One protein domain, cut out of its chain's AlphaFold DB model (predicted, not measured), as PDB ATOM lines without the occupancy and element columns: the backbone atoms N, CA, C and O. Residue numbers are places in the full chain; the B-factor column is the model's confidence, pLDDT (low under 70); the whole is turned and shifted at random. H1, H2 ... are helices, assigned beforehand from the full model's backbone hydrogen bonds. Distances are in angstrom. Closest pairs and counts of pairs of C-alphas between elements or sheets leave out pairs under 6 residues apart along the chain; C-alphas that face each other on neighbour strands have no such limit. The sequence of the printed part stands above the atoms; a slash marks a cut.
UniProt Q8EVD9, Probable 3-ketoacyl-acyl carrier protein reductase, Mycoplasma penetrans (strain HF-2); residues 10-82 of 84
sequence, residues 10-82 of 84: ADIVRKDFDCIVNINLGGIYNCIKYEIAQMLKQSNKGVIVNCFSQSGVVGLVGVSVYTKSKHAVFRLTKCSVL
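Overview. This is residues 10 to 82 of the 84 residues of the protein "Probable 3-ketoacyl-acyl carrier protein reductase" of Mycoplasma penetrans (strain HF-2) (UniProt Q8EVD9). Two long helices, H1 and H2, run side by side the same way, and between them the chain makes a long loop that sticks out past the end of H1 at residues 40 to 45, then folds back to where H2 begins. H1 packs on H2 with its residues 17 to 29 alone, and the outline is a rod with spans of 50 by 24 by 16 A. The printed part has 73 residues with two named helices, H1 then H2, and no named strand; the class is all helix. The whole is loose, with a radius of gyration of the C-alphas of 14.4 A.

Arrangement. Begin with H1, residues 14 to 39, and look near residue 21 for a kink of 31 degrees. H1 touches H2, residues 64 to 82, with its residues 17 to 29 alone; the closest C-alphas are those of Val 21 and Ser 69, 5.7 A apart. Their lines stand at a shallow tilt of 18 degrees, and they run the same way. Look along the backbones for O i to N i+4 pairs: 21 of 22 in H1 and 13 of 15 in H2 are within hydrogen-bond range.

Along the chain. Find C-alpha 14 at (250.257, 281.858, -196.081); from there H1 runs 35.7 A to C-alpha 39 at (234.656, 252.108, -183.889). Then find C-alpha 64 at (237.752, 284.622, -192.459), where H2 begins; it runs 27.9 A to C-alpha 82 at (226.991, 259.019, -195.118).

Size, cuts and confidence. The two C-alphas farthest apart are those of Asp 11 and Ser 43, 50.1 A. The link from H1 to H2 is long, with 24 residues, 40 to 63, and of these residues 40 to 45 stand free. The printed part has no cut. In this model the mean pLDDT of the printed part is 92.0, and no printed residue is under 70.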
ATOM      1  N   ALA A  10     243.538 289.748-197.471       92.00
ATOM      2  CA  ALA A  10     244.713 290.057-198.285       92.00
ATOM      3  C   ALA A  10     246.018 290.139-197.473       92.00
ATOM      4  O   ALA A  10     247.088 289.901-198.022       92.00
ATOM      5  N   ASP A  11     245.918 290.418-196.171       92.62
ATOM      6  CA  ASP A  11     247.067 290.600-195.284       92.62
ATOM      7  C   ASP A  11     247.432 289.300-194.544       92.62
ATOM      8  O   ASP A  11     248.430 289.238-193.824       92.62
ATOM      9  N   ILE A  12     246.639 288.233-194.713       91.00
ATOM     10  CA  ILE A  12     246.905 286.944-194.075       91.00
ATOM     11  C   ILE A  12     248.049 286.251-194.805       91.00
ATOM     12  O   ILE A  12     247.906 285.761-195.929       91.00
ATOM     13  N   VAL A  13     249.183 286.138-194.120       95.56
ATOM     14  CA  VAL A  13     250.327 285.391-194.636       95.56
ATOM     15  C   VAL A  13     250.004 283.905-194.739       95.56
ATOM     16  O   VAL A  13     249.320 283.315-193.895       95.56
ATOM     17  N   ARG A  14     250.552 283.261-195.773       95.31
ATOM     18  CA  ARG A  14     250.257 281.858-196.081       95.31
ATOM     19  C   ARG A  14     250.515 280.911-194.903       95.31
ATOM     20  O   ARG A  14     249.732 279.995-194.674       95.31
ATOM     21  N   LYS A  15     251.563 281.178-194.121       96.50
ATOM     22  CA  LYS A  15     251.918 280.397-192.928       96.50
ATOM     23  C   LYS A  15     250.794 280.360-191.887       96.50
ATOM     24  O   LYS A  15     250.515 279.296-191.342       96.50
ATOM     25  N   ASP A  16     250.147 281.493-191.625       94.19
ATOM     26  CA  ASP A  16     249.062 281.570-190.642       94.19
ATOM     27  C   ASP A  16     247.810 280.874-191.162       94.19
ATOM     28  O   ASP A  16     247.147 280.145-190.421       94.19
ATOM     29  N   PHE A  17     247.535 281.023-192.462       94.88
ATOM     30  CA  PHE A  17     246.482 280.266-193.123       94.88
ATOM     31  C   PHE A  17     246.683 278.754-192.950       94.88
ATOM     32  O   PHE A  17     245.775 278.058-192.489       94.88
ATOM     33  N   ASP A  18     247.875 278.254-193.276       97.06
ATOM     34  CA  ASP A  18     248.197 276.830-193.186       97.06
ATOM     35  C   ASP A  18     248.157 276.332-191.745       97.06
ATOM     36  O   ASP A  18     247.632 275.254-191.485       97.06
ATOM     37  N   CYS A  19     248.640 277.135-190.797       96.88
ATOM     38  CA  CYS A  19     248.570 276.826-189.374       96.88
ATOM     39  C   CYS A  19     247.116 276.615-188.919       96.88
ATOM     40  O   CYS A  19     246.783 275.560-188.375       96.88
ATOM     41  N   ILE A  20     246.225 277.573-189.207       95.44
ATOM     42  CA  ILE A  20     244.811 277.497-188.814       95.44
ATOM     43  C   ILE A  20     244.126 276.291-189.463       95.44
ATOM     44  O   ILE A  20     243.388 275.565-188.796       95.44
ATOM     45  N   VAL A  21     244.359 276.058-190.757       96.25
ATOM     46  CA  VAL A  21     243.737 274.945-191.486       96.25
ATOM     47  C   VAL A  21     244.251 273.596-190.985       96.25
ATOM     48  O   VAL A  21     243.443 272.703-190.726       96.25
ATOM     49  N   ASN A  22     245.561 273.443-190.798       97.75
ATOM     50  CA  ASN A  22     246.148 272.190-190.328       97.75
ATOM     51  C   ASN A  22     245.671 271.833-188.922       97.75
ATOM     52  O   ASN A  22     245.334 270.677-188.676       97.75
ATOM     53  N   ILE A  23     245.575 272.813-188.020       96.06
ATOM     54  CA  ILE A  23     245.087 272.575-186.659       96.06
ATOM     55  C   ILE A  23     243.591 272.242-186.681       96.06
ATOM     56  O   ILE A  23     243.186 271.182-186.208       96.06
ATOM     57  N   ASN A  24     242.759 273.114-187.256       95.88
ATOM     58  CA  ASN A  24     241.308 272.991-187.109       95.88
ATOM     59  C   ASN A  24     240.693 271.903-187.991       95.88
ATOM     60  O   ASN A  24     239.767 271.226-187.556       95.88
ATOM     61  N   LEU A  25     241.159 271.763-189.235       95.81
ATOM     62  CA  LEU A  25     240.623 270.782-190.178       95.81
ATOM     63  C   LEU A  25     241.483 269.522-190.217       95.81
ATOM     64  O   LEU A  25     240.945 268.423-190.115       95.81
ATOM     65  N   GLY A  26     242.803 269.678-190.339       97.00
ATOM     66  CA  GLY A  26     243.733 268.545-190.377       97.00
ATOM     67  C   GLY A  26     243.695 267.717-189.089       97.00
ATOM     68  O   GLY A  26     243.624 266.492-189.152       97.00
ATOM     69  N   GLY A  27     243.646 268.379-187.929       96.94
ATOM     70  CA  GLY A  27     243.493 267.720-186.630       96.94
ATOM     71  C   GLY A  27     242.224 266.870-186.552       96.94
ATOM     72  O   GLY A  27     242.301 265.677-186.272       96.94
ATOM     73  N   ILE A  28     241.067 267.450-186.890       95.88
ATOM     74  CA  ILE A  28     239.783 266.731-186.881       95.88
ATOM     75  C   ILE A  28     239.770 265.579-187.890       95.88
ATOM     76  O   ILE A  28     239.286 264.498-187.570       95.88
ATOM     77  N   TYR A  29     240.323 265.775-189.088       95.62
ATOM     78  CA  TYR A  29     240.467 264.696-190.066       95.62
ATOM     79  C   TYR A  29     241.243 263.506-189.484       95.62
ATOM     80  O   TYR A  29     240.801 262.363-189.613       95.62
ATOM     81  N   ASN A  30     242.370 263.773-188.817       97.19
ATOM     82  CA  ASN A  30     243.181 262.728-188.203       97.19
ATOM     83  C   ASN A  30     242.413 262.001-187.094       97.19
ATOM     84  O   ASN A  30     242.433 260.771-187.078       97.19
ATOM     85  N   CYS A  31     241.702 262.725-186.221       95.88
ATOM     86  CA  CYS A  31     240.863 262.117-185.185       95.88
ATOM     87  C   CYS A  31     239.813 261.189-185.801       95.88
ATOM     88  O   CYS A  31     239.857 259.985-185.560       95.88
ATOM     89  N   ILE A  32     238.965 261.714-186.695       94.94
ATOM     90  CA  ILE A  32     237.887 260.949-187.339       94.94
ATOM     91  C   ILE A  32     238.435 259.684-188.007       94.94
ATOM     92  O   ILE A  32     237.849 258.612-187.873       94.94
ATOM     93  N   LYS A  33     239.565 259.783-188.723       94.50
ATOM     94  CA  LYS A  33     240.187 258.641-189.407       94.50
ATOM     95  C   LYS A  33     240.464 257.484-188.442       94.50
ATOM     96  O   LYS A  33     240.136 256.340-188.758       94.50
ATOM     97  N   TYR A  34     241.088 257.765-187.301       96.44
ATOM     98  CA  TYR A  34     241.466 256.727-186.340       96.44
ATOM     99  C   TYR A  34     240.303 256.311-185.434       96.44
ATOM    100  O   TYR A  34     240.180 255.128-185.120       96.44
ATOM    101  N   GLU A  35     239.416 257.238-185.078       95.06
ATOM    102  CA  GLU A  35     238.199 256.964-184.311       95.06
ATOM    103  C   GLU A  35     237.267 256.020-185.071       95.06
ATOM    104  O   GLU A  35     236.866 255.001-184.520       95.06
ATOM    105  N   ILE A  36     236.990 256.286-186.354       92.94
ATOM    106  CA  ILE A  36     236.190 255.386-187.200       92.94
ATOM    107  C   ILE A  36     236.855 254.012-187.291       92.94
ATOM    108  O   ILE A  36     236.192 252.990-187.125       92.94
ATOM    109  N   ALA A  37     238.172 253.967-187.522       94.06
ATOM    110  CA  ALA A  37     238.896 252.703-187.615       94.06
ATOM    111  C   ALA A  37     238.777 251.866-186.331       94.06
ATOM    112  O   ALA A  37     238.729 250.640-186.410       94.06
ATOM    113  N   GLN A  38     238.725 252.512-185.164       95.25
ATOM    114  CA  GLN A  38     238.504 251.837-183.890       95.25
ATOM    115  C   GLN A  38     237.033 251.452-183.690       95.25
ATOM    116  O   GLN A  38     236.752 250.316-183.312       95.25
ATOM    117  N   MET A  39     236.096 252.351-184.008       93.88
ATOM    118  CA  MET A  39     234.656 252.108-183.889       93.88
ATOM    119  C   MET A  39     234.181 250.916-184.724       93.88
ATOM    120  O   MET A  39     233.295 250.191-184.290       93.88
ATOM    121  N   LEU A  40     234.794 250.673-185.883       92.06
ATOM    122  CA  LEU A  40     234.486 249.514-186.727       92.06
ATOM    123  C   LEU A  40     235.011 248.181-186.168       92.06
ATOM    124  O   LEU A  40     234.509 247.128-186.546       92.06
ATOM    125  N   LYS A  41     236.039 248.204-185.311       94.88
ATOM    126  CA  LYS A  41     236.639 246.991-184.722       94.88
ATOM    127  C   LYS A  41     235.952 246.558-183.435       94.88
ATOM    128  O   LYS A  41     236.008 245.386-183.076       94.88
ATOM    129  N   GLN A  42     235.387 247.510-182.705       94.50
ATOM    130  CA  GLN A  42     234.772 247.260-181.410       94.50
ATOM    131  C   GLN A  42     233.323 246.772-181.572       94.50
ATOM    132  O   GLN A  42     232.599 247.204-182.464       94.50
ATOM    133  N   SER A  43     232.878 245.874-180.693       89.44
ATOM    134  CA  SER A  43     231.528 245.286-180.757       89.44
ATOM    135  C   SER A  43     230.430 246.239-180.262       89.44
ATOM    136  O   SER A  43     229.242 246.034-180.501       89.44
ATOM    137  N   ASN A  44     230.825 247.271-179.524       89.06
ATOM    138  CA  ASN A  44     229.974 248.271-178.899       89.06
ATOM    139  C   ASN A  44     229.853 249.521-179.775       89.06
ATOM    140  O   ASN A  44     230.841 250.049-180.279       89.06
ATOM    141  N   LYS A  45     228.628 250.039-179.903       86.81
ATOM    142  CA  LYS A  45     228.359 251.289-180.625       86.81
ATOM    143  C   LYS A  45     229.014 252.480-179.919       86.81
ATOM    144  O   LYS A  45     229.200 252.467-178.704       86.81
ATOM    145  N   GLY A  46     229.317 253.523-180.687       90.12
ATOM    146  CA  GLY A  46     229.872 254.775-180.184       90.12
ATOM    147  C   GLY A  46     229.387 255.973-180.993       90.12
ATOM    148  O   GLY A  46     228.702 255.816-182.003       90.12
ATOM    149  N   VAL A  47     229.727 257.172-180.524       92.88
ATOM    150  CA  VAL A  47     229.370 258.438-181.172       92.88
ATOM    151  C   VAL A  47     230.603 259.330-181.226       92.88
ATOM    152  O   VAL A  47     231.268 259.523-180.211       92.88
ATOM    153  N   ILE A  48     230.901 259.871-182.408       93.06
ATOM    154  CA  ILE A  48     231.937 260.892-182.605       93.06
ATOM    155  C   ILE A  48     231.254 262.259-182.613       93.06
ATOM    156  O   ILE A  48     230.322 262.483-183.389       93.06
ATOM    157  N   VAL A  49     231.721 263.182-181.771       94.00
ATOM    158  CA  VAL A  49     231.198 264.553-181.687       94.00
ATOM    159  C   VAL A  49     232.317 265.545-181.981       94.00
ATOM    160  O   VAL A  49     233.260 265.678-181.208       94.00
ATOM    161  N   ASN A  50     232.182 266.292-183.079       94.06
ATOM    162  CA  ASN A  50     233.134 267.336-183.457       94.06
ATOM    163  C   ASN A  50     232.609 268.726-183.095       94.06
ATOM    164  O   ASN A  50     231.460 269.066-183.382       94.06
ATOM    165  N   CYS A  51     233.479 269.570-182.540       90.69
ATOM    166  CA  CYS A  51     233.136 270.946-182.198       90.69
ATOM    167  C   CYS A  51     233.442 271.915-183.352       90.69
ATOM    168  O   CYS A  51     234.602 272.184-183.695       90.69
ATOM    169  N   PHE A  52     232.383 272.493-183.920       88.81
ATOM    170  CA  PHE A  52     232.480 273.623-184.841       88.81
ATOM    171  C   PHE A  52     231.971 274.915-184.174       88.81
ATOM    172  O   PHE A  52     231.641 274.933-182.995       88.81
ATOM    173  N   SER A  53     231.958 276.029-184.905       89.81
ATOM    174  CA  SER A  53     231.545 277.339-184.389       89.81
ATOM    175  C   SER A  53     230.429 277.921-185.251       89.81
ATOM    176  O   SER A  53     230.436 277.722-186.465       89.81
ATOM    177  N   GLN A  54     229.533 278.715-184.654       91.00
ATOM    178  CA  GLN A  54     228.551 279.530-185.384       91.00
ATOM    179  C   GLN A  54     229.214 280.374-186.487       91.00
ATOM    180  O   GLN A  54     228.656 280.524-187.571       91.00
ATOM    181  N   SER A  55     230.445 280.839-186.250       85.56
ATOM    182  CA  SER A  55     231.263 281.557-187.238       85.56
ATOM    183  C   SER A  55     231.573 280.756-188.507       85.56
ATOM    184  O   SER A  55     232.016 281.334-189.486       85.56
ATOM    185  N   GLY A  56     231.387 279.432-188.512       82.00
ATOM    186  CA  GLY A  56     231.478 278.590-189.708       82.00
ATOM    187  C   GLY A  56     230.178 278.534-190.516       82.00
ATOM    188  O   GLY A  56     230.166 277.982-191.609       82.00
ATOM    189  N   VAL A  57     229.079 279.075-189.991       86.62
ATOM    190  CA  VAL A  57     227.777 279.160-190.671       86.62
ATOM    191  C   VAL A  57     227.527 280.582-191.163       86.62
ATOM    192  O   VAL A  57     227.066 280.765-192.285       86.62
ATOM    193  N   VAL A  58     227.878 281.579-190.350       86.00
ATOM    194  CA  VAL A  58     227.794 283.003-190.696       86.00
ATOM    195  C   VAL A  58     229.190 283.616-190.748       86.00
ATOM    196  O   VAL A  58     230.038 283.302-189.917       86.00
ATOM    197  N   GLY A  59     229.437 284.488-191.726       81.00
ATOM    198  CA  GLY A  59     230.706 285.207-191.825       81.00
ATOM    199  C   GLY A  59     230.874 286.206-190.681       81.00
ATOM    200  O   GLY A  59     229.939 286.932-190.354       81.00
ATOM    201  N   LEU A  60     232.070 286.251-190.092       82.56
ATOM    202  CA  LEU A  60     232.453 287.240-189.084       82.56
ATOM    203  C   LEU A  60     233.686 288.018-189.558       82.56
ATOM    204  O   LEU A  60     234.584 287.460-190.198       82.56
ATOM    205  N   VAL A  61     233.721 289.311-189.237       84.50
ATOM    206  CA  VAL A  61     234.833 290.207-189.582       84.50
ATOM    207  C   VAL A  61     236.111 289.758-188.858       84.50
ATOM    208  O   VAL A  61     236.059 289.290-187.722       84.50
ATOM    209  N   GLY A  62     237.249 289.819-189.554       83.69
ATOM    210  CA  GLY A  62     238.576 289.526-188.993       83.69
ATOM    211  C   GLY A  62     238.931 288.052-188.795       83.69
ATOM    212  O   GLY A  62     240.062 287.749-188.428       83.69
ATOM    213  N   VAL A  63     238.010 287.116-189.050       87.38
ATOM    214  CA  VAL A  63     238.225 285.680-188.776       87.38
ATOM    215  C   VAL A  63     237.940 284.784-189.984       87.38
ATOM    216  O   VAL A  63     237.607 283.613-189.834       87.38
ATOM    217  N   SER A  64     238.112 285.302-191.200       90.06
ATOM    218  CA  SER A  64     237.752 284.622-192.459       90.06
ATOM    219  C   SER A  64     238.326 283.201-192.597       90.06
ATOM    220  O   SER A  64     237.603 282.265-192.951       90.06
ATOM    221  N   VAL A  65     239.606 282.998-192.270       92.62
ATOM    222  CA  VAL A  65     240.263 281.679-192.348       92.62
ATOM    223  C   VAL A  65     239.766 280.735-191.257       92.62
ATOM    224  O   VAL A  65     239.540 279.549-191.510       92.62
ATOM    225  N   TYR A  66     239.536 281.258-190.054       91.75
ATOM    226  CA  TYR A  66     238.950 280.489-188.965       91.75
ATOM    227  C   TYR A  66     237.516 280.052-189.310       91.75
ATOM    228  O   TYR A  66     237.227 278.854-189.265       91.75
ATOM    229  N   THR A  67     236.669 280.979-189.768       92.94
ATOM    230  CA  THR A  67     235.322 280.730-190.310       92.94
ATOM    231  C   THR A  67     235.349 279.626-191.362       92.94
ATOM    232  O   THR A  67     234.634 278.630-191.228       92.94
ATOM    233  N   LYS A  68     236.240 279.730-192.359       92.81
ATOM    234  CA  LYS A  68     236.426 278.692-193.382       92.81
ATOM    235  C   LYS A  68     236.741 277.335-192.752       92.81
ATOM    236  O   LYS A  68     236.110 276.338-193.099       92.81
ATOM    237  N   SER A  69     237.707 277.283-191.835       94.62
ATOM    238  CA  SER A  69     238.119 276.028-191.198       94.62
ATOM    239  C   SER A  69     236.973 275.371-190.417       94.62
ATOM    240  O   SER A  69     236.782 274.160-190.503       94.62
ATOM    241  N   LYS A  70     236.139 276.162-189.728       93.81
ATOM    242  CA  LYS A  70     234.991 275.661-188.960       93.81
ATOM    243  C   LYS A  70     233.835 275.225-189.861       93.81
ATOM    244  O   LYS A  70     233.201 274.214-189.562       93.81
ATOM    245  N   HIS A  71     233.615 275.898-190.993       94.38
ATOM    246  CA  HIS A  71     232.694 275.412-192.025       94.38
ATOM    247  C   HIS A  71     233.148 274.062-192.596       94.38
ATOM    248  O   HIS A  71     232.343 273.144-192.764       94.38
ATOM    249  N   ALA A  72     234.450 273.914-192.863       95.12
ATOM    250  CA  ALA A  72     235.010 272.671-193.381       95.12
ATOM    251  C   ALA A  72     234.817 271.503-192.401       95.12
ATOM    252  O   ALA A  72     234.404 270.428-192.825       95.12
ATOM    253  N   VAL A  73     235.014 271.723-191.094       95.12
ATOM    254  CA  VAL A  73     234.737 270.716-190.049       95.12
ATOM    255  C   VAL A  73     233.261 270.304-190.027       95.12
ATOM    256  O   VAL A  73     232.957 269.111-189.948       95.12
ATOM    257  N   PHE A  74     232.335 271.264-190.142       93.94
ATOM    258  CA  PHE A  74     230.899 270.975-190.209       93.94
ATOM    259  C   PHE A  74     230.556 270.085-191.409       93.94
ATOM    260  O   PHE A  74     229.876 269.066-191.262       93.94
ATOM    261  N   ARG A  75     231.062 270.436-192.600       92.56
ATOM    262  CA  ARG A  75     230.825 269.648-193.815       92.56
ATOM    263  C   ARG A  75     231.475 268.270-193.734       92.56
ATOM    264  O   ARG A  75     230.811 267.296-194.071       92.56
ATOM    265  N   LEU A  76     232.720 268.191-193.263       93.06
ATOM    266  CA  LEU A  76     233.442 266.932-193.086       93.06
ATOM    267  C   LEU A  76     232.644 265.988-192.190       93.06
ATOM    268  O   LEU A  76     232.353 264.877-192.604       93.06
ATOM    269  N   THR A  77     232.198 266.463-191.026       91.56
ATOM    270  CA  THR A  77     231.395 265.662-190.090       91.56
ATOM    271  C   THR A  77     230.141 265.108-190.764       91.56
ATOM    272  O   THR A  77     229.889 263.912-190.683       91.56
ATOM    273  N   LYS A  78     229.387 265.937-191.500       88.94
ATOM    274  CA  LYS A  78     228.191 265.477-192.225       88.94
ATOM    275  C   LYS A  78     228.501 264.480-193.339       88.94
ATOM    276  O   LYS A  78     227.726 263.559-193.545       88.94
ATOM    277  N   CYS A  79     229.590 264.670-194.079       89.06
ATOM    278  CA  CYS A  79     229.962 263.767-195.165       89.06
ATOM    279  C   CYS A  79     230.498 262.427-194.648       89.06
ATOM    280  O   CYS A  79     230.236 261.402-195.270       89.06
ATOM    281  N   SER A  80     231.210 262.426-193.518       84.62
ATOM    282  CA  SER A  80     231.810 261.219-192.944       84.62
ATOM    283  C   SER A  80     230.771 260.179-192.534       84.62
ATOM    284  O   SER A  80     231.045 258.995-192.677       84.62
ATOM    285  N   VAL A  81     229.581 260.591-192.078       81.31
ATOM    286  CA  VAL A  81     228.538 259.644-191.636       81.31
ATOM    287  C   VAL A  81     227.771 258.993-192.785       81.31
ATOM    288  O   VAL A  81     227.104 258.000-192.570       81.31
ATOM    289  N   LEU A  82     227.841 259.510-194.018       79.94
ATOM    290  CA  LEU A  82     226.991 259.019-195.118       79.94
ATOM    291  C   LEU A  82     227.289 257.573-195.551       79.94
ATOM    292  O   LEU A  82     226.558 257.024-196.371       79.94
TER     293      LEU A  82